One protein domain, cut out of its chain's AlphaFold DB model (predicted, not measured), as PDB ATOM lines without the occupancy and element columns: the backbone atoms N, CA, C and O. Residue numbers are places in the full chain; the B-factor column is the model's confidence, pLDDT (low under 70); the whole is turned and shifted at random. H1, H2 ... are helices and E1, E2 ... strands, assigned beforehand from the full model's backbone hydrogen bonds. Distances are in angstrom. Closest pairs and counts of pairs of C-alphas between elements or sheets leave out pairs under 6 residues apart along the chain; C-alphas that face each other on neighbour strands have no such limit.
ATOM      1  N   VAL A  31     272.328 222.705 176.537       88.69
ATOM      2  CA  VAL A  31     271.365 221.693 176.962       88.69
ATOM      3  C   VAL A  31     271.844 221.072 178.262       88.69
ATOM      4  O   VAL A  31     272.972 220.597 178.356       88.69
ATOM      5  N   CYS A  32     270.967 221.032 179.258       85.88
ATOM      6  CA  CYS A  32     271.230 220.334 180.507       85.88
ATOM      7  C   CYS A  32     270.795 218.870 180.406       85.88
ATOM      8  O   CYS A  32     271.565 217.971 180.734       85.88
ATOM      9  N   TYR A  33     269.559 218.622 179.971       88.31
ATOM     10  CA  TYR A  33     269.028 217.271 179.794       88.31
ATOM     11  C   TYR A  33     267.766 217.257 178.927       88.31
ATOM     12  O   TYR A  33     267.143 218.293 178.690       88.31
ATOM     13  N   ALA A  34     267.372 216.054 178.510       92.50
ATOM     14  CA  ALA A  34     266.083 215.776 177.896       92.50
ATOM     15  C   ALA A  34     265.267 214.808 178.765       92.50
ATOM     16  O   ALA A  34     265.825 213.894 179.377       92.50
ATOM     17  N   ASP A  35     263.951 214.996 178.801       92.56
ATOM     18  CA  ASP A  35     262.992 214.097 179.433       92.56
ATOM     19  C   ASP A  35     261.956 213.613 178.397       92.56
ATOM     20  O   ASP A  35     261.198 214.421 177.856       92.56
ATOM     21  N   PRO A  36     261.914 212.307 178.081       93.56
ATOM     22  CA  PRO A  36     262.826 211.271 178.564       93.56
ATOM     23  C   PRO A  36     264.213 211.337 177.899       93.56
ATOM     24  O   PRO A  36     264.357 211.777 176.761       93.56
ATOM     25  N   PHE A  37     265.227 210.782 178.575       92.06
ATOM     26  CA  PHE A  37     266.612 210.684 178.074       92.06
ATOM     27  C   PHE A  37     266.767 209.822 176.807       92.06
ATOM     28  O   PHE A  37     267.768 209.912 176.100       92.06
ATOM     29  N   ALA A  38     265.790 208.960 176.528       93.94
ATOM     30  CA  ALA A  38     265.655 208.227 175.279       93.94
ATOM     31  C   ALA A  38     264.186 207.848 175.072       93.94
ATOM     32  O   ALA A  38     263.437 207.672 176.036       93.94
ATOM     33  N   LEU A  39     263.779 207.666 173.820       93.88
ATOM     34  CA  LEU A  39     262.429 207.233 173.456       93.88
ATOM     35  C   LEU A  39     262.444 205.809 172.920       93.88
ATOM     36  O   LEU A  39     263.416 205.395 172.305       93.88
ATOM     37  N   ASP A  40     261.349 205.071 173.068       93.94
ATOM     38  CA  ASP A  40     261.158 203.822 172.326       93.94
ATOM     39  C   ASP A  40     260.515 204.111 170.968       93.94
ATOM     40  O   ASP A  40     259.393 204.620 170.906       93.94
ATOM     41  N   ALA A  41     261.216 203.780 169.881       92.12
ATOM     42  CA  ALA A  41     260.777 204.116 168.529       92.12
ATOM     43  C   ALA A  41     259.435 203.459 168.173       92.12
ATOM     44  O   ALA A  41     258.615 204.072 167.493       92.12
ATOM     45  N   LYS A  42     259.190 202.226 168.642       89.25
ATOM     46  CA  LYS A  42     257.944 201.492 168.380       89.25
ATOM     47  C   LYS A  42     256.779 202.137 169.121       89.25
ATOM     48  O   LYS A  42     255.705 202.290 168.550       89.25
ATOM     49  N   ARG A  43     257.003 202.574 170.364       89.31
ATOM     50  CA  ARG A  43     255.988 203.281 171.155       89.31
ATOM     51  C   ARG A  43     255.576 204.603 170.511       89.31
ATOM     52  O   ARG A  43     254.380 204.844 170.379       89.31
ATOM     53  N   VAL A  44     256.537 205.428 170.089       90.19
ATOM     54  CA  VAL A  44     256.229 206.739 169.480       90.19
ATOM     55  C   VAL A  44     255.668 206.634 168.057       90.19
ATOM     56  O   VAL A  44     255.078 207.582 167.555       90.19
ATOM     57  N   GLN A  45     255.814 205.479 167.399       87.50
ATOM     58  CA  GLN A  45     255.117 205.177 166.142       87.50
ATOM     59  C   GLN A  45     253.628 204.877 166.360       87.50
ATOM     60  O   GLN A  45     252.810 205.206 165.505       87.50
ATOM     61  N   SER A  46     253.273 204.242 167.481       83.50
ATOM     62  CA  SER A  46     251.890 203.853 167.791       83.50
ATOM     63  C   SER A  46     251.112 204.890 168.599       83.50
ATOM     64  O   SER A  46     249.886 204.840 168.655       83.50
ATOM     65  N   THR A  47     251.805 205.785 169.294       84.31
ATOM     66  CA  THR A  47     251.198 206.761 170.197       84.31
ATOM     67  C   THR A  47     252.003 208.041 170.127       84.31
ATOM     68  O   THR A  47     253.229 207.991 170.212       84.31
ATOM     69  N   ASP A  48     251.324 209.178 169.997       86.00
ATOM     70  CA  ASP A  48     252.001 210.467 170.064       86.00
ATOM     71  C   ASP A  48     252.744 210.600 171.399       86.00
ATOM     72  O   ASP A  48     252.247 210.230 172.467       86.00
ATOM     73  N   GLY A  49     253.965 211.110 171.319       88.00
ATOM     74  CA  GLY A  49     254.835 211.363 172.454       88.00
ATOM     75  C   GLY A  49     255.384 212.780 172.422       88.00
ATOM     76  O   GLY A  49     255.240 213.519 171.443       88.00
ATOM     77  N   SER A  50     256.053 213.150 173.504       93.00
ATOM     78  CA  SER A  50     256.810 214.389 173.584       93.00
ATOM     79  C   SER A  50     258.169 214.151 174.216       93.00
ATOM     80  O   SER A  50     258.336 213.232 175.019       93.00
ATOM     81  N   VAL A  51     259.124 214.996 173.841       94.62
ATOM     82  CA  VAL A  51     260.395 215.149 174.541       94.62
ATOM     83  C   VAL A  51     260.505 216.587 174.996       94.62
ATOM     84  O   VAL A  51     260.381 217.506 174.185       94.62
ATOM     85  N   ASP A  52     260.744 216.774 176.281       95.31
ATOM     86  CA  ASP A  52     261.063 218.067 176.856       95.31
ATOM     87  C   ASP A  52     262.581 218.201 176.952       95.31
ATOM     88  O   ASP A  52     263.253 217.333 177.499       95.31
ATOM     89  N   VAL A  53     263.139 219.271 176.392       94.88
ATOM     90  CA  VAL A  53     264.571 219.575 176.470       94.88
ATOM     91  C   VAL A  53     264.746 220.802 177.344       94.88
ATOM     92  O   VAL A  53     264.196 221.870 177.060       94.88
ATOM     93  N   TYR A  54     265.514 220.638 178.415       92.38
ATOM     94  CA  TYR A  54     265.795 221.674 179.395       92.38
ATOM     95  C   TYR A  54     267.222 222.175 179.230       92.38
ATOM     96  O   TYR A  54     268.166 221.393 179.087       92.38
ATOM     97  N   GLY A  55     267.376 223.490 179.272       90.56
ATOM     98  CA  GLY A  55     268.641 224.168 179.034       90.56
ATOM     99  C   GLY A  55     268.509 225.660 179.280       90.56
ATOM    100  O   GLY A  55     267.678 226.071 180.088       90.56
ATOM    101  N   PHE A  56     269.319 226.471 178.610       88.62
ATOM    102  CA  PHE A  56     269.271 227.928 178.723       88.62
ATOM    103  C   PHE A  56     269.629 228.625 177.417       88.62
ATOM    104  O   PHE A  56     270.246 228.030 176.537       88.62
ATOM    105  N   ASP A  57     269.218 229.895 177.327       90.31
ATOM    106  CA  ASP A  57     269.496 230.818 176.222       90.31
ATOM    107  C   ASP A  57     269.056 230.298 174.849       90.31
ATOM    108  O   ASP A  57     269.610 230.658 173.812       90.31
ATOM    109  N   PHE A  58     268.020 229.461 174.823       92.38
ATOM    110  CA  PHE A  58     267.494 228.863 173.597       92.38
ATOM    111  C   PHE A  58     266.905 229.873 172.604       92.38
ATOM    112  O   PHE A  58     266.733 229.551 171.433       92.38
ATOM    113  N   ASP A  59     266.602 231.085 173.052       90.88
ATOM    114  CA  ASP A  59     266.143 232.207 172.234       90.88
ATOM    115  C   ASP A  59     267.283 233.044 171.637       90.88
ATOM    116  O   ASP A  59     267.035 233.898 170.788       90.88
ATOM    117  N   THR A  60     268.529 232.809 172.058       90.94
ATOM    118  CA  THR A  60     269.701 233.556 171.569       90.94
ATOM    119  C   THR A  60     270.245 233.019 170.244       90.94
ATOM    120  O   THR A  60     271.077 233.665 169.608       90.94
ATOM    121  N   VAL A  61     269.759 231.857 169.797       92.31
ATOM    122  CA  VAL A  61     270.187 231.183 168.566       92.31
ATOM    123  C   VAL A  61     269.000 230.674 167.750       92.31
ATOM    124  O   VAL A  61     267.904 230.452 168.258       92.31
ATOM    125  N   SER A  62     269.227 230.431 166.457       93.50
ATOM    126  CA  SER A  62     268.272 229.699 165.617       93.50
ATOM    127  C   SER A  62     268.422 228.194 165.833       93.50
ATOM    128  O   SER A  62     269.366 227.576 165.339       93.50
ATOM    129  N   LEU A  63     267.489 227.618 166.587       95.94
ATOM    130  CA  LEU A  63     267.449 226.188 166.876       95.94
ATOM    131  C   LEU A  63     266.899 225.381 165.697       95.94
ATOM    132  O   LEU A  63     265.928 225.774 165.052       95.94
ATOM    133  N   GLN A  64     267.488 224.210 165.480       96.50
ATOM    134  CA  GLN A  64     267.042 223.208 164.518       96.50
ATOM    135  C   GLN A  64     266.891 221.859 165.218       96.50
ATOM    136  O   GLN A  64     267.721 221.483 166.043       96.50
ATOM    137  N   MET A  65     265.843 221.112 164.879       96.44
ATOM    138  CA  MET A  65     265.707 219.716 165.286       96.44
ATOM    139  C   MET A  65     265.821 218.831 164.055       96.44
ATOM    140  O   MET A  65     265.064 218.991 163.099       96.44
ATOM    141  N   VAL A  66     266.722 217.859 164.101       96.19
ATOM    142  CA  VAL A  66     266.913 216.883 163.029       96.19
ATOM    143  C   VAL A  66     266.601 215.480 163.524       96.19
ATOM    144  O   VAL A  66     266.961 215.089 164.630       96.19
ATOM    145  N   LEU A  67     265.920 214.698 162.698       95.12
ATOM    146  CA  LEU A  67     265.819 213.258 162.872       95.12
ATOM    147  C   LEU A  67     266.985 212.607 162.136       95.12
ATOM    148  O   LEU A  67     267.173 212.850 160.945       95.12
ATOM    149  N   ILE A  68     267.733 211.779 162.851       93.19
ATOM    150  CA  ILE A  68     268.903 211.069 162.350       93.19
ATOM    151  C   ILE A  68     268.479 209.630 162.063       93.19
ATOM    152  O   ILE A  68     267.913 208.947 162.926       93.19
ATOM    153  N   ASP A  69     268.733 209.165 160.849       90.75
ATOM    154  CA  ASP A  69     268.575 207.773 160.446       90.75
ATOM    155  C   ASP A  69     269.835 207.274 159.719       90.75
ATOM    156  O   ASP A  69     270.826 207.990 159.597       90.75
ATOM    157  N   GLY A  70     269.840 206.008 159.292       81.19
ATOM    158  CA  GLY A  70     270.991 205.445 158.574       81.19
ATOM    159  C   GLY A  70     271.198 206.017 157.165       81.19
ATOM    160  O   GLY A  70     272.253 205.783 156.584       81.19
ATOM    161  N   ASP A  71     270.205 206.729 156.629       83.56
ATOM    162  CA  ASP A  71     270.209 207.300 155.283       83.56
ATOM    163  C   ASP A  71     270.554 208.812 155.311       83.56
ATOM    164  O   ASP A  71     270.841 209.398 154.265       83.56
ATOM    165  N   GLY A  72     270.571 209.447 156.494       89.81
ATOM    166  CA  GLY A  72     271.043 210.812 156.715       89.81
ATOM    167  C   GLY A  72     270.262 211.580 157.787       89.81
ATOM    168  O   GLY A  72     269.859 211.047 158.822       89.81
ATOM    169  N   PHE A  73     270.072 212.875 157.530       92.81
ATOM    170  CA  PHE A  73     269.379 213.806 158.419       92.81
ATOM    171  C   PHE A  73     268.103 214.316 157.762       92.81
ATOM    172  O   PHE A  73     268.102 214.702 156.592       92.81
ATOM    173  N   ARG A  74     267.020 214.388 158.535       94.50
ATOM    174  CA  ARG A  74     265.767 215.010 158.108       94.50
ATOM    175  C   ARG A  74     265.370 216.114 159.066       94.50
ATOM    176  O   ARG A  74     265.230 215.867 160.260       94.50
ATOM    177  N   ASP A  75     265.119 217.302 158.536       95.38
ATOM    178  CA  ASP A  75     264.615 218.417 159.329       95.38
ATOM    179  C   ASP A  75     263.222 218.094 159.898       95.38
ATOM    180  O   ASP A  75     262.290 217.729 159.177       95.38
ATOM    181  N   VAL A  76     263.102 218.189 161.220       96.44
ATOM    182  CA  VAL A  76     261.850 218.068 161.975       96.44
ATOM    183  C   VAL A  76     261.656 219.260 162.919       96.44
ATOM    184  O   VAL A  76     260.845 219.194 163.843       96.44
ATOM    185  N   THR A  77     262.343 220.376 162.660       96.56
ATOM    186  CA  THR A  77     262.204 221.653 163.374       96.56
ATOM    187  C   THR A  77     260.751 222.120 163.499       96.56
ATOM    188  O   THR A  77     260.397 222.582 164.579       96.56
ATOM    189  N   PRO A  78     259.849 221.930 162.510       96.19
ATOM    190  CA  PRO A  78     258.438 222.296 162.680       96.19
ATOM    191  C   PRO A  78     257.711 221.584 163.834       96.19
ATOM    192  O   PRO A  78     256.657 222.041 164.267       96.19
ATOM    193  N   ALA A  79     258.240 220.460 164.330       95.94
ATOM    194  CA  ALA A  79     257.694 219.755 165.489       95.94
ATOM    195  C   ALA A  79     258.254 220.264 166.833       95.94
ATOM    196  O   ALA A  79     257.764 219.857 167.891       95.94
ATOM    197  N   LEU A  80     259.278 221.124 166.798       96.56
ATOM    198  CA  LEU A  80     259.908 221.743 167.957       96.56
ATOM    199  C   LEU A  80     259.178 223.042 168.312       96.56
ATOM    200  O   LEU A  80     258.962 223.912 167.478       96.56
ATOM    201  N   THR A  81     258.812 223.189 169.578       95.19
ATOM    202  CA  THR A  81     258.206 224.402 170.128       95.19
ATOM    203  C   THR A  81     259.080 224.929 171.255       95.19
ATOM    204  O   THR A  81     259.327 224.217 172.229       95.19
ATOM    205  N   SER A  82     259.503 226.190 171.163       94.62
ATOM    206  CA  SER A  82     260.089 226.889 172.306       94.62
ATOM    207  C   SER A  82     258.974 227.313 173.261       94.62
ATOM    208  O   SER A  82     258.055 228.035 172.874       94.62
ATOM    209  N   ARG A  83     259.007 226.805 174.496       91.06
ATOM    210  CA  ARG A  83     258.045 227.157 175.554       91.06
ATOM    211  C   ARG A  83     258.539 228.343 176.375       91.06
ATOM    212  O   ARG A  83     257.730 229.117 176.877       91.06
ATOM    213  N   SER A  84     259.855 228.456 176.530       90.75
ATOM    214  CA  SER A  84     260.547 229.556 177.199       90.75
ATOM    215  C   SER A  84     262.026 229.568 176.795       90.75
ATOM    216  O   SER A  84     262.503 228.642 176.141       90.75
ATOM    217  N   HIS A  85     262.774 230.548 177.300       89.06
ATOM    218  CA  HIS A  85     264.238 230.640 177.206       89.06
ATOM    219  C   HIS A  85     264.993 229.400 177.741       89.06
ATOM    220  O   HIS A  85     266.169 229.221 177.434       89.06
ATOM    221  N   TYR A  86     264.333 228.544 178.537       91.06
ATOM    222  CA  TYR A  86     264.943 227.402 179.235       91.06
ATOM    223  C   TYR A  86     264.312 226.044 178.896       91.06
ATOM    224  O   TYR A  86     264.711 225.012 179.441       91.06
ATOM    225  N   HIS A  87     263.282 226.029 178.045       94.38
ATOM    226  CA  HIS A  87     262.464 224.836 177.830       94.38
ATOM    227  C   HIS A  87     261.973 224.742 176.391       94.38
ATOM    228  O   HIS A  87     261.223 225.597 175.910       94.38
ATOM    229  N   LEU A  88     262.360 223.653 175.738       96.88
ATOM    230  CA  LEU A  88     261.857 223.239 174.439       96.88
ATOM    231  C   LEU A  88     260.975 222.008 174.607       96.88
ATOM    232  O   LEU A  88     261.247 221.141 175.432       96.88
ATOM    233  N   ASN A  89     259.952 221.905 173.775       96.94
ATOM    234  CA  ASN A  89     259.099 220.734 173.688       96.94
ATOM    235  C   ASN A  89     259.071 220.259 172.237       96.94
ATOM    236  O   ASN A  89     258.755 221.028 171.332       96.94
ATOM    237  N   LEU A  90     259.398 218.993 172.013       96.62
ATOM    238  CA  LEU A  90     259.345 218.347 170.711       96.62
ATOM    239  C   LEU A  90     258.202 217.341 170.702       96.62
ATOM    240  O   LEU A  90     258.193 216.404 171.499       96.62
ATOM    241  N   ARG A  91     257.269 217.484 169.760       95.50
ATOM    242  CA  ARG A  91     256.255 216.456 169.499       95.50
ATOM    243  C   ARG A  91     256.825 215.362 168.607       95.50
ATOM    244  O   ARG A  91     257.434 215.649 167.579       95.50
ATOM    245  N   VAL A  92     256.584 214.106 168.961       93.56
ATOM    246  CA  VAL A  92     257.072 212.930 168.231       93.56
ATOM    247  C   VAL A  92     255.898 212.002 167.938       93.56
ATOM    248  O   VAL A  92     255.029 211.823 168.786       93.56
ATOM    249  N   GLY A  93     255.860 211.415 166.742       88.44
ATOM    250  CA  GLY A  93     254.787 210.513 166.317       88.44
ATOM    251  C   GLY A  93     253.947 211.077 165.174       88.44
ATOM    252  O   GLY A  93     254.470 211.734 164.272       88.44
ATOM    253  N   SER A  94     252.650 210.779 165.180       80.81
ATOM    254  CA  SER A  94     251.731 211.100 164.084       80.81
ATOM    255  C   SER A  94     251.454 212.603 163.966       80.81
ATOM    256  O   SER A  94     251.406 213.129 162.852       80.81
ATOM    257  N   GLY A  95     251.364 213.294 165.108       81.06
ATOM    258  CA  GLY A  95     251.174 214.744 165.215       81.06
ATOM    259  C   GLY A  95     252.464 215.570 165.308       81.06
ATOM    260  O   GLY A  95     252.404 216.738 165.690       81.06
ATOM    261  N   GLY A  96     253.630 214.984 165.017       89.69
ATOM    262  CA  GLY A  96     254.928 215.651 165.164       89.69
ATOM    263  C   GLY A  96     256.024 215.052 164.284       89.69
ATOM    264  O   GLY A  96     255.794 214.695 163.127       89.69
ATOM    265  N   ALA A  97     257.238 214.944 164.824       92.56
ATOM    266  CA  ALA A  97     258.363 214.315 164.143       92.56
ATOM    267  C   ALA A  97     258.066 212.825 163.883       92.56
ATOM    268  O   ALA A  97     258.002 212.015 164.812       92.56
ATOM    269  N   ARG A  98     257.884 212.453 162.608       92.25
ATOM    270  CA  ARG A  98     257.522 211.083 162.206       92.25
ATOM    271  C   ARG A  98     258.687 210.108 162.361       92.25
ATOM    272  O   ARG A  98     259.547 210.020 161.490       92.25
ATOM    273  N   VAL A  99     258.703 209.335 163.432       91.62
ATOM    274  CA  VAL A  99     259.716 208.295 163.649       91.62
ATOM    275  C   VAL A  99     259.391 207.051 162.818       91.62
ATOM    276  O   VAL A  99     258.232 206.674 162.678       91.62
ATOM    277  N   THR A 100     260.415 206.408 162.261       89.12
ATOM    278  CA  THR A 100     260.295 205.139 161.527       89.12
ATOM    279  C   THR A 100     261.178 204.071 162.170       89.12
ATOM    280  O   THR A 100     261.982 204.369 163.052       89.12
ATOM    281  N   ALA A 101     261.090 202.827 161.697       85.69
ATOM    282  CA  ALA A 101     261.990 201.757 162.129       85.69
ATOM    283  C   ALA A 101     263.476 202.035 161.808       85.69
ATOM    284  O   ALA A 101     264.351 201.465 162.449       85.69
ATOM    285  N   LYS A 102     263.786 202.925 160.857       88.62
ATOM    286  CA  LYS A 102     265.171 203.307 160.532       88.62
ATOM    287  C   LYS A 102     265.723 204.435 161.404       88.62
ATOM    288  O   LYS A 102     266.926 204.676 161.391       88.62
ATOM    289  N   SER A 103     264.859 205.136 162.134       91.50
ATOM    290  CA  SER A 103     265.242 206.306 162.916       91.50
ATOM    291  C   SER A 103     266.075 205.910 164.135       91.50
ATOM    292  O   SER A 103     265.694 205.010 164.887       91.50
ATOM    293  N   GLN A 104     267.200 206.597 164.323       92.44
ATOM    294  CA  GLN A 104     268.211 206.272 165.329       92.44
ATOM    295  C   GLN A 104     268.221 207.268 166.489       92.44
ATOM    296  O   GLN A 104     268.323 206.854 167.643       92.44
ATOM    297  N   SER A 105     268.080 208.561 166.205       94.06
ATOM    298  CA  SER A 105     268.111 209.612 167.227       94.06
ATOM    299  C   SER A 105     267.475 210.915 166.740       94.06
ATOM    300  O   SER A 105     267.191 211.096 165.557       94.06
ATOM    301  N   LEU A 106     267.216 211.815 167.683       95.00
ATOM    302  CA  LEU A 106     266.801 213.198 167.459       95.00
ATOM    303  C   LEU A 106     267.949 214.114 167.883       95.00
ATOM    304  O   LEU A 106     268.358 214.065 169.038       95.00
ATOM    305  N   GLY A 107     268.468 214.924 166.965       94.56
ATOM    306  CA  GLY A 107     269.549 215.873 167.215       94.56
ATOM    307  C   GLY A 107     269.026 217.300 167.344       94.56
ATOM    308  O   GLY A 107     268.399 217.809 166.417       94.56
ATOM    309  N   LEU A 108     269.317 217.963 168.462       95.62
ATOM    310  CA  LEU A 108     269.152 219.407 168.605       95.62
ATOM    311  C   LEU A 108     270.428 220.102 168.125       95.62
ATOM    312  O   LEU A 108     271.523 219.824 168.623       95.62
ATOM    313  N   ALA A 109     270.268 221.005 167.165       94.88
ATOM    314  CA  ALA A 109     271.358 221.673 166.481       94.88
ATOM    315  C   ALA A 109     271.213 223.198 166.493       94.88
ATOM    316  O   ALA A 109     270.108 223.741 166.475       94.88
ATOM    317  N   TRP A 110     272.354 223.881 166.487       94.00
ATOM    318  CA  TRP A 110     272.486 225.308 166.200       94.00
ATOM    319  C   TRP A 110     273.896 225.573 165.667       94.00
ATOM    320  O   TRP A 110     274.839 224.844 165.981       94.00
ATOM    321  N   GLY A 111     274.045 226.584 164.808       90.50
ATOM    322  CA  GLY A 111     275.333 226.872 164.164       90.50
ATOM    323  C   GLY A 111     275.874 225.705 163.324       90.50
ATOM    324  O   GLY A 111     277.082 225.515 163.261       90.50
ATOM    325  N   HIS A 112     274.985 224.908 162.715       87.38
ATOM    326  CA  HIS A 112     275.308 223.710 161.917       87.38
ATOM    327  C   HIS A 112     275.956 222.546 162.682       87.38
ATOM    328  O   HIS A 112     276.415 221.590 162.060       87.38
ATOM    329  N   LEU A 113     275.959 222.590 164.016       89.25
ATOM    330  CA  LEU A 113     276.468 221.519 164.867       89.25
ATOM    331  C   LEU A 113     275.327 220.911 165.675       89.25
ATOM    332  O   LEU A 113     274.434 221.626 166.129       89.25
ATOM    333  N   ILE A 114     275.358 219.591 165.849       89.75
ATOM    334  CA  ILE A 114     274.460 218.884 166.763       89.75
ATOM    335  C   ILE A 114     275.089 218.949 168.150       89.75
ATOM    336  O   ILE A 114     276.169 218.411 168.369       89.75
ATOM    337  N   HIS A 115     274.404 219.599 169.083       88.50
ATOM    338  CA  HIS A 115     274.903 219.801 170.447       88.50
ATOM    339  C   HIS A 115     274.280 218.833 171.447       88.50
ATOM    340  O   HIS A 115     274.818 218.616 172.529       88.50
ATOM    341  N   HIS A 116     273.131 218.247 171.107       90.69
ATOM    342  CA  HIS A 116     272.480 217.249 171.943       90.69
ATOM    343  C   HIS A 116     271.740 216.219 171.095       90.69
ATOM    344  O   HIS A 116     271.103 216.574 170.107       90.69
ATOM    345  N   SER A 117     271.798 214.950 171.496       91.94
ATOM    346  CA  SER A 117     271.186 213.833 170.777       91.94
ATOM    347  C   SER A 117     270.363 212.976 171.733       91.94
ATOM    348  O   SER A 117     270.848 212.564 172.785       91.94
ATOM    349  N   ILE A 118     269.113 212.702 171.367       93.75
ATOM    350  CA  ILE A 118     268.182 211.859 172.118       93.75
ATOM    351  C   ILE A 118     267.999 210.558 171.345       93.75
ATOM    352  O   ILE A 118     267.484 210.551 170.225       93.75
ATOM    353  N   ALA A 119     268.407 209.438 171.938       93.81
ATOM    354  CA  ALA A 119     268.355 208.143 171.270       93.81
ATOM    355  C   ALA A 119     266.913 207.641 171.069       93.81
ATOM    356  O   ALA A 119     266.066 207.722 171.964       93.81
ATOM    357  N   LEU A 120     266.660 207.042 169.904       94.00
ATOM    358  CA  LEU A 120     265.448 206.288 169.590       94.00
ATOM    359  C   LEU A 120     265.750 204.794 169.763       94.00
ATOM    360  O   LEU A 120     266.269 204.110 168.881       94.00
ATOM    361  N   ALA A 121     265.446 204.285 170.950       94.38
ATOM    362  CA  ALA A 121     265.649 202.905 171.338       94.38
ATOM    363  C   ALA A 121     264.707 201.951 170.590       94.38
ATOM    364  O   ALA A 121     263.497 202.156 170.489       94.38
ATOM    365  N   GLN A 122     265.285 200.855 170.122       92.69
ATOM    366  CA  GLN A 122     264.636 199.739 169.452       92.69
ATOM    367  C   GLN A 122     265.284 198.432 169.926       92.69
ATOM    368  O   GLN A 122     266.412 198.458 170.432       92.69
ATOM    369  N   PRO A 123     264.660 197.259 169.717       92.31
ATOM    370  CA  PRO A 123     265.277 195.984 170.085       92.31
ATOM    371  C   PRO A 123     266.656 195.763 169.439       92.31
ATOM    372  O   PRO A 123     267.552 195.180 170.054       92.31
ATOM    373  N   ALA A 124     266.843 196.260 168.212       90.38
ATOM    374  CA  ALA A 124     268.100 196.167 167.477       90.38
ATOM    375  C   ALA A 124     269.140 197.230 167.884       90.38
ATOM    376  O   ALA A 124     270.323 197.044 167.591       90.38
ATOM    377  N   THR A 125     268.746 198.301 168.587       91.50
ATOM    378  CA  THR A 125     269.659 199.379 168.996       91.50
ATOM    379  C   THR A 125     270.829 198.809 169.799       91.50
ATOM    380  O   THR A 125     270.684 197.898 170.627       91.50
ATOM    381  N   ARG A 126     272.036 199.301 169.521       92.25
ATOM    382  CA  ARG A 126     273.247 198.934 170.262       92.25
ATOM    383  C   ARG A 126     273.372 199.824 171.497       92.25
ATOM    384  O   ARG A 126     273.044 201.004 171.435       92.25
ATOM    385  N   LEU A 127     273.829 199.249 172.611       94.12
ATOM    386  CA  LEU A 127     274.324 200.065 173.720       94.12
ATOM    387  C   LEU A 127     275.690 200.610 173.313       94.12
ATOM    388  O   LEU A 127     276.473 199.846 172.746       94.12
ATOM    389  N   CYS A 128     275.947 201.883 173.592       93.88
ATOM    390  CA  CYS A 128     277.244 202.489 173.317       93.88
ATOM    391  C   CYS A 128     278.334 201.785 174.119       93.88
ATOM    392  O   CYS A 128     278.148 201.500 175.312       93.88
ATOM    393  N   CYS A 270     274.117 204.749 168.739       90.62
ATOM    394  CA  CYS A 270     273.901 203.891 169.896       90.62
ATOM    395  C   CYS A 270     273.167 204.647 171.015       90.62
ATOM    396  O   CYS A 270     272.941 205.851 170.935       90.62
ATOM    397  N   ILE A 271     272.753 203.926 172.059       93.31
ATOM    398  CA  ILE A 271     272.193 204.518 173.282       93.31
ATOM    399  C   ILE A 271     273.176 204.334 174.437       93.31
ATOM    400  O   ILE A 271     273.601 203.204 174.704       93.31
ATOM    401  N   SER A 272     273.538 205.420 175.131       93.94
ATOM    402  CA  SER A 272     274.424 205.298 176.292       93.94
ATOM    403  C   SER A 272     273.734 204.467 177.386       93.94
ATOM    404  O   SER A 272     272.509 204.562 177.560       93.94
ATOM    405  N   PRO A 273     274.461 203.608 178.128       94.81
ATOM    406  CA  PRO A 273     273.868 202.813 179.202       94.81
ATOM    407  C   PRO A 273     273.139 203.679 180.233       94.81
ATOM    408  O   PRO A 273     272.100 203.275 180.756       94.81
ATOM    409  N   VAL A 274     273.651 204.883 180.488       93.62
ATOM    410  CA  VAL A 274     273.080 205.838 181.439       93.62
ATOM    411  C   VAL A 274     271.742 206.379 180.925       93.62
ATOM    412  O   VAL A 274     270.738 206.284 181.639       93.62
ATOM    413  N   ALA A 275     271.681 206.838 179.669       92.56
ATOM    414  CA  ALA A 275     270.438 207.293 179.043       92.56
ATOM    415  C   ALA A 275     269.385 206.173 178.968       92.56
ATOM    416  O   ALA A 275     268.212 206.387 179.289       92.56
ATOM    417  N   TYR A 276     269.804 204.948 178.625       95.19
ATOM    418  CA  TYR A 276     268.925 203.780 178.611       95.19
ATOM    419  C   TYR A 276     268.314 203.494 179.988       95.19
ATOM    420  O   TYR A 276     267.107 203.261 180.101       95.19
ATOM    421  N   LEU A 277     269.131 203.511 181.045       94.75
ATOM    422  CA  LEU A 277     268.663 203.249 182.402       94.75
ATOM    423  C   LEU A 277     267.682 204.317 182.891       94.75
ATOM    424  O   LEU A 277     266.688 203.951 183.520       94.75
ATOM    425  N   GLU A 278     267.903 205.597 182.581       92.94
ATOM    426  CA  GLU A 278     266.925 206.648 182.890       92.94
ATOM    427  C   GLU A 278     265.620 206.474 182.116       92.94
ATOM    428  O   GLU A 278     264.549 206.483 182.719       92.94
ATOM    429  N   ALA A 279     265.680 206.230 180.805       92.88
ATOM    430  CA  ALA A 279     264.482 205.993 180.004       92.88
ATOM    431  C   ALA A 279     263.696 204.763 180.502       92.88
ATOM    432  O   ALA A 279     262.461 204.755 180.558       92.88
ATOM    433  N   ARG A 280     264.408 203.720 180.946       93.50
ATOM    434  CA  ARG A 280     263.807 202.543 181.585       93.50
ATOM    435  C   ARG A 280     263.134 202.900 182.913       93.50
ATOM    436  O   ARG A 280     262.029 202.420 183.154       93.50
ATOM    437  N   ARG A 281     263.760 203.732 183.760       91.44
ATOM    438  CA  ARG A 281     263.173 204.233 185.024       91.44
ATOM    439  C   ARG A 281     261.935 205.096 184.775       91.44
ATOM    440  O   ARG A 281     260.971 204.995 185.525       91.44
ATOM    441  N   ALA A 282     261.935 205.885 183.703       90.38
ATOM    442  CA  ALA A 282     260.795 206.700 183.296       90.38
ATOM    443  C   ALA A 282     259.614 205.868 182.757       90.38
ATOM    444  O   ALA A 282     258.504 206.389 182.644       90.38
ATOM    445  N   GLY A 283     259.824 204.581 182.447       91.19
ATOM    446  CA  GLY A 283     258.788 203.689 181.925       91.19
ATOM    447  C   GLY A 283     258.456 203.935 180.452       91.19
ATOM    448  O   GLY A 283     257.374 203.560 180.000       91.19
ATOM    449  N   VAL A 284     259.359 204.572 179.694       91.94
ATOM    450  CA  VAL A 284     259.134 204.916 178.277       91.94
ATOM    451  C   VAL A 284     259.612 203.843 177.296       91.94
ATOM    452  O   VAL A 284     259.265 203.897 176.120       91.94
ATOM    453  N   ILE A 285     260.331 202.829 177.785       94.38
ATOM    454  CA  ILE A 285     260.865 201.722 176.982       94.38
ATOM    455  C   ILE A 285     259.899 200.534 176.933       94.38
ATOM    456  O   ILE A 285     259.439 200.064 177.975       94.38
ATOM    457  N   SER A 286     259.623 200.005 175.736       93.31
ATOM    458  CA  SER A 286     258.733 198.851 175.573       93.31
ATOM    459  C   SER A 286     259.331 197.563 176.173       93.31
ATOM    460  O   SER A 286     260.556 197.406 176.232       93.31
ATOM    461  N   PRO A 287     258.503 196.578 176.579       94.38
ATOM    462  CA  PRO A 287     258.997 195.310 177.128       94.38
ATOM    463  C   PRO A 287     259.903 194.520 176.173       94.38
ATOM    464  O   PRO A 287     260.768 193.759 176.605       94.38
ATOM    465  N   GLU A 288     259.700 194.666 174.865       93.75
ATOM    466  CA  GLU A 288     260.513 194.019 173.836       93.75
ATOM    467  C   GLU A 288     261.912 194.640 173.759       93.75
ATOM    468  O   GLU A 288     262.905 193.932 173.950       93.75
ATOM    469  N   THR A 289     261.988 195.966 173.596       94.88
ATOM    470  CA  THR A 289     263.248 196.724 173.617       94.88
ATOM    471  C   THR A 289     263.996 196.499 174.928       94.88
ATOM    472  O   THR A 289     265.203 196.259 174.932       94.88
ATOM    473  N   ARG A 290     263.275 196.480 176.055       95.31
ATOM    474  CA  ARG A 290     263.859 196.225 177.371       95.31
ATOM    475  C   ARG A 290     264.526 194.855 177.465       95.31
ATOM    476  O   ARG A 290     265.691 194.782 177.835       95.31
ATOM    477  N   ARG A 291     263.840 193.778 177.068       95.12
ATOM    478  CA  ARG A 291     264.419 192.418 177.065       95.12
ATOM    479  C   ARG A 291     265.658 192.305 176.171       95.12
ATOM    480  O   ARG A 291     266.554 191.506 176.454       95.12
ATOM    481  N   ALA A 292     265.715 193.061 175.078       94.19
ATOM    482  CA  ALA A 292     266.877 193.081 174.198       94.19
ATOM    483  C   ALA A 292     268.071 193.822 174.822       94.19
ATOM    484  O   ALA A 292     269.180 193.286 174.819       94.19
ATOM    485  N   LEU A 293     267.846 195.013 175.381       94.56
ATOM    486  CA  LEU A 293     268.907 195.875 175.909       94.56
ATOM    487  C   LEU A 293     269.385 195.465 177.312       94.56
ATOM    488  O   LEU A 293     270.588 195.510 177.563       94.56
ATOM    489  N   ASP A 294     268.508 194.958 178.186       95.12
ATOM    490  CA  ASP A 294     268.885 194.486 179.530       95.12
ATOM    491  C   ASP A 294     269.934 193.358 179.463       95.12
ATOM    492  O   ASP A 294     270.868 193.323 180.261       95.12
ATOM    493  N   ARG A 295     269.852 192.477 178.456       93.12
ATOM    494  CA  ARG A 295     270.863 191.425 178.224       93.12
ATOM    495  C   ARG A 295     272.241 191.989 177.877       93.12
ATOM    496  O   ARG A 295     273.250 191.359 178.179       93.12
ATOM    497  N   LYS A 296     272.290 193.160 177.240       92.50
ATOM    498  CA  LYS A 296     273.542 193.822 176.853       92.50
ATOM    499  C   LYS A 296     274.189 194.548 178.040       92.50
ATOM    500  O   LYS A 296     275.412 194.650 178.067       92.50
ATOM    501  N   LEU A 297     273.410 194.964 179.046       93.94
ATOM    502  CA  LEU A 297     273.934 195.614 180.258       93.94
ATOM    503  C   LEU A 297     274.845 194.712 181.097       93.94
ATOM    504  O   LEU A 297     275.690 195.226 181.816       93.94
ATOM    505  N   ALA A 298     274.720 193.387 180.986       89.38
ATOM    506  CA  ALA A 298     275.561 192.444 181.728       89.38
ATOM    507  C   ALA A 298     277.066 192.584 181.423       89.38
ATOM    508  O   ALA A 298     277.892 192.123 182.203       89.38
ATOM    509  N   LYS A 299     277.418 193.206 180.289       89.31
ATOM    510  CA  LYS A 299     278.805 193.463 179.873       89.31
ATOM    511  C   LYS A 299     279.324 194.842 180.295       89.31
ATOM    512  O   LYS A 299     280.485 195.143 180.042       89.31
ATOM    513  N   ILE A 300     278.474 195.686 180.878       93.88
ATOM    514  CA  ILE A 300     278.818 197.054 181.273       93.88
ATOM    515  C   ILE A 300     279.312 197.053 182.719       93.88
ATOM    516  O   ILE A 300     278.742 196.374 183.574       93.88
ATOM    517  N   ASP A 301     280.353 197.839 182.993       94.62
ATOM    518  CA  ASP A 301     280.898 197.991 184.342       94.62
ATOM    519  C   ASP A 301     279.791 198.425 185.336       94.62
ATOM    520  O   ASP A 301     279.089 199.415 185.089       94.62
ATOM    521  N   PRO A 302     279.617 197.729 186.478       94.44
ATOM    522  CA  PRO A 302     278.590 198.058 187.463       94.44
ATOM    523  C   PRO A 302     278.636 199.497 187.995       94.44
ATOM    524  O   PRO A 302     277.598 200.019 188.405       94.44
ATOM    525  N   ALA A 303     279.803 200.149 188.009       93.00
ATOM    526  CA  ALA A 303     279.927 201.544 188.421       93.00
ATOM    527  C   ALA A 303     279.231 202.496 187.433       93.00
ATOM    528  O   ALA A 303     278.583 203.446 187.868       93.00
ATOM    529  N   ILE A 304     279.273 202.195 186.130       94.44
ATOM    530  CA  ILE A 304     278.557 202.951 185.089       94.44
ATOM    531  C   ILE A 304     277.042 202.804 185.280       94.44
ATOM    532  O   ILE A 304     276.299 203.776 185.187       94.44
ATOM    533  N   LEU A 305     276.570 201.603 185.631       93.69
ATOM    534  CA  LEU A 305     275.139 201.325 185.830       93.69
ATOM    535  C   LEU A 305     274.522 202.064 187.033       93.69
ATOM    536  O   LEU A 305     273.298 202.197 187.130       93.69
ATOM    537  N   ARG A 306     275.359 202.521 187.970       91.94
ATOM    538  CA  ARG A 306     274.946 203.320 189.133       91.94
ATOM    539  C   ARG A 306     274.934 204.817 188.846       91.94
ATOM    540  O   ARG A 306     274.351 205.560 189.634       91.94
ATOM    541  N   LEU A 307     275.545 205.248 187.743       91.12
ATOM    542  CA  LEU A 307     275.558 206.644 187.344       91.12
ATOM    543  C   LEU A 307     274.127 207.121 187.056       91.12
ATOM    544  O   LEU A 307     273.278 206.385 186.539       91.12
TER     545      LEU A 307
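What this domain is: This is residues 31 to 128 and 270 to 307 of the 325 residues of an uncharacterized protein of Candidatus Eisenbacteria bacterium (UniProt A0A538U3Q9). Look first for a sandwich of two twisted sheets, one of five strands and one of four, with helices H2, H3 and H4 gathered at the E2 edge of the larger sheet, where H2 packs across E2. The short helix H1 sits by E9 and the end of E7, near both sheets. The printed part has 136 residues, with four named helices and nine named strands in the order E1, E2, H1, E3 to E9, H2, H3, H4. The larger sheet, E2, E9, E8, E4, E5, is mixed; the smaller, E1, E3, E7, E6, is antiparallel; the class is mixed, helices and strands. The whole is compact, with a radius of gyration of the C-alphas of 14.6 A and spans of 43 by 31 by 25 A.

How they stand to each other: Start at E1, residues 31 to 35, antiparallel to E3, residues 49 to 56; N 35 and O 52 are within hydrogen-bond range at 2.8 A. E3 is also antiparallel to E7, residues 87 to 92, with N 51 and O 90 at 2.9 A. E7 forms a hairpin with E6, residues 80 to 84, with N 81 and O 89 at 2.8 A. E1 runs on into E2, residues 38 to 40, at 28 degrees. E2 is parallel to E9, residues 113 to 121, with N 39 and O 119 at 2.9 A. E9 bends by 61 degrees at residue 116 and forms a hairpin with E8, residues 103 to 110, with N 108 and O 116 at 2.8 A. E8 is antiparallel to E4, residues 64 to 69, with N 66 and O 107 at 2.9 A. E4 forms a hairpin with E5, residues 72 to 75, with N 67 and O 74 at 2.8 A. H1, residues 41 to 46, and H2, residues 273 to 282, are on opposite faces of the larger sheet; H2 is over E2, 8.5 A in height. H2 touches H4, residues 302 to 305, closest at the C-alphas of Val 274 and Leu 305, 6.6 A. H3, residues 287 to 297, only grazes the larger sheet. Every O i to N i+4 pair is within range in H1 and H2, 5 of 7 in H3; H4 is too short for one.

Where its parts are: Find C-alpha 31, where E1 begins, at (271.365, 221.693, 176.962). E3 measures 22.8 A, E9 22.5 A and H3 15.3 A. H4 ends at C-alpha 305, (275.139, 201.325, 185.830).

The domain as a whole: The C-alphas farthest apart, of Thr 60 and Ala 298, are 42.8 A apart. Residues 129 to 269 are not printed; C-alphas 128 and 270 are 5.0 A apart. Of the links printed whole, none is long. No printed residue is under 70 in pLDDT.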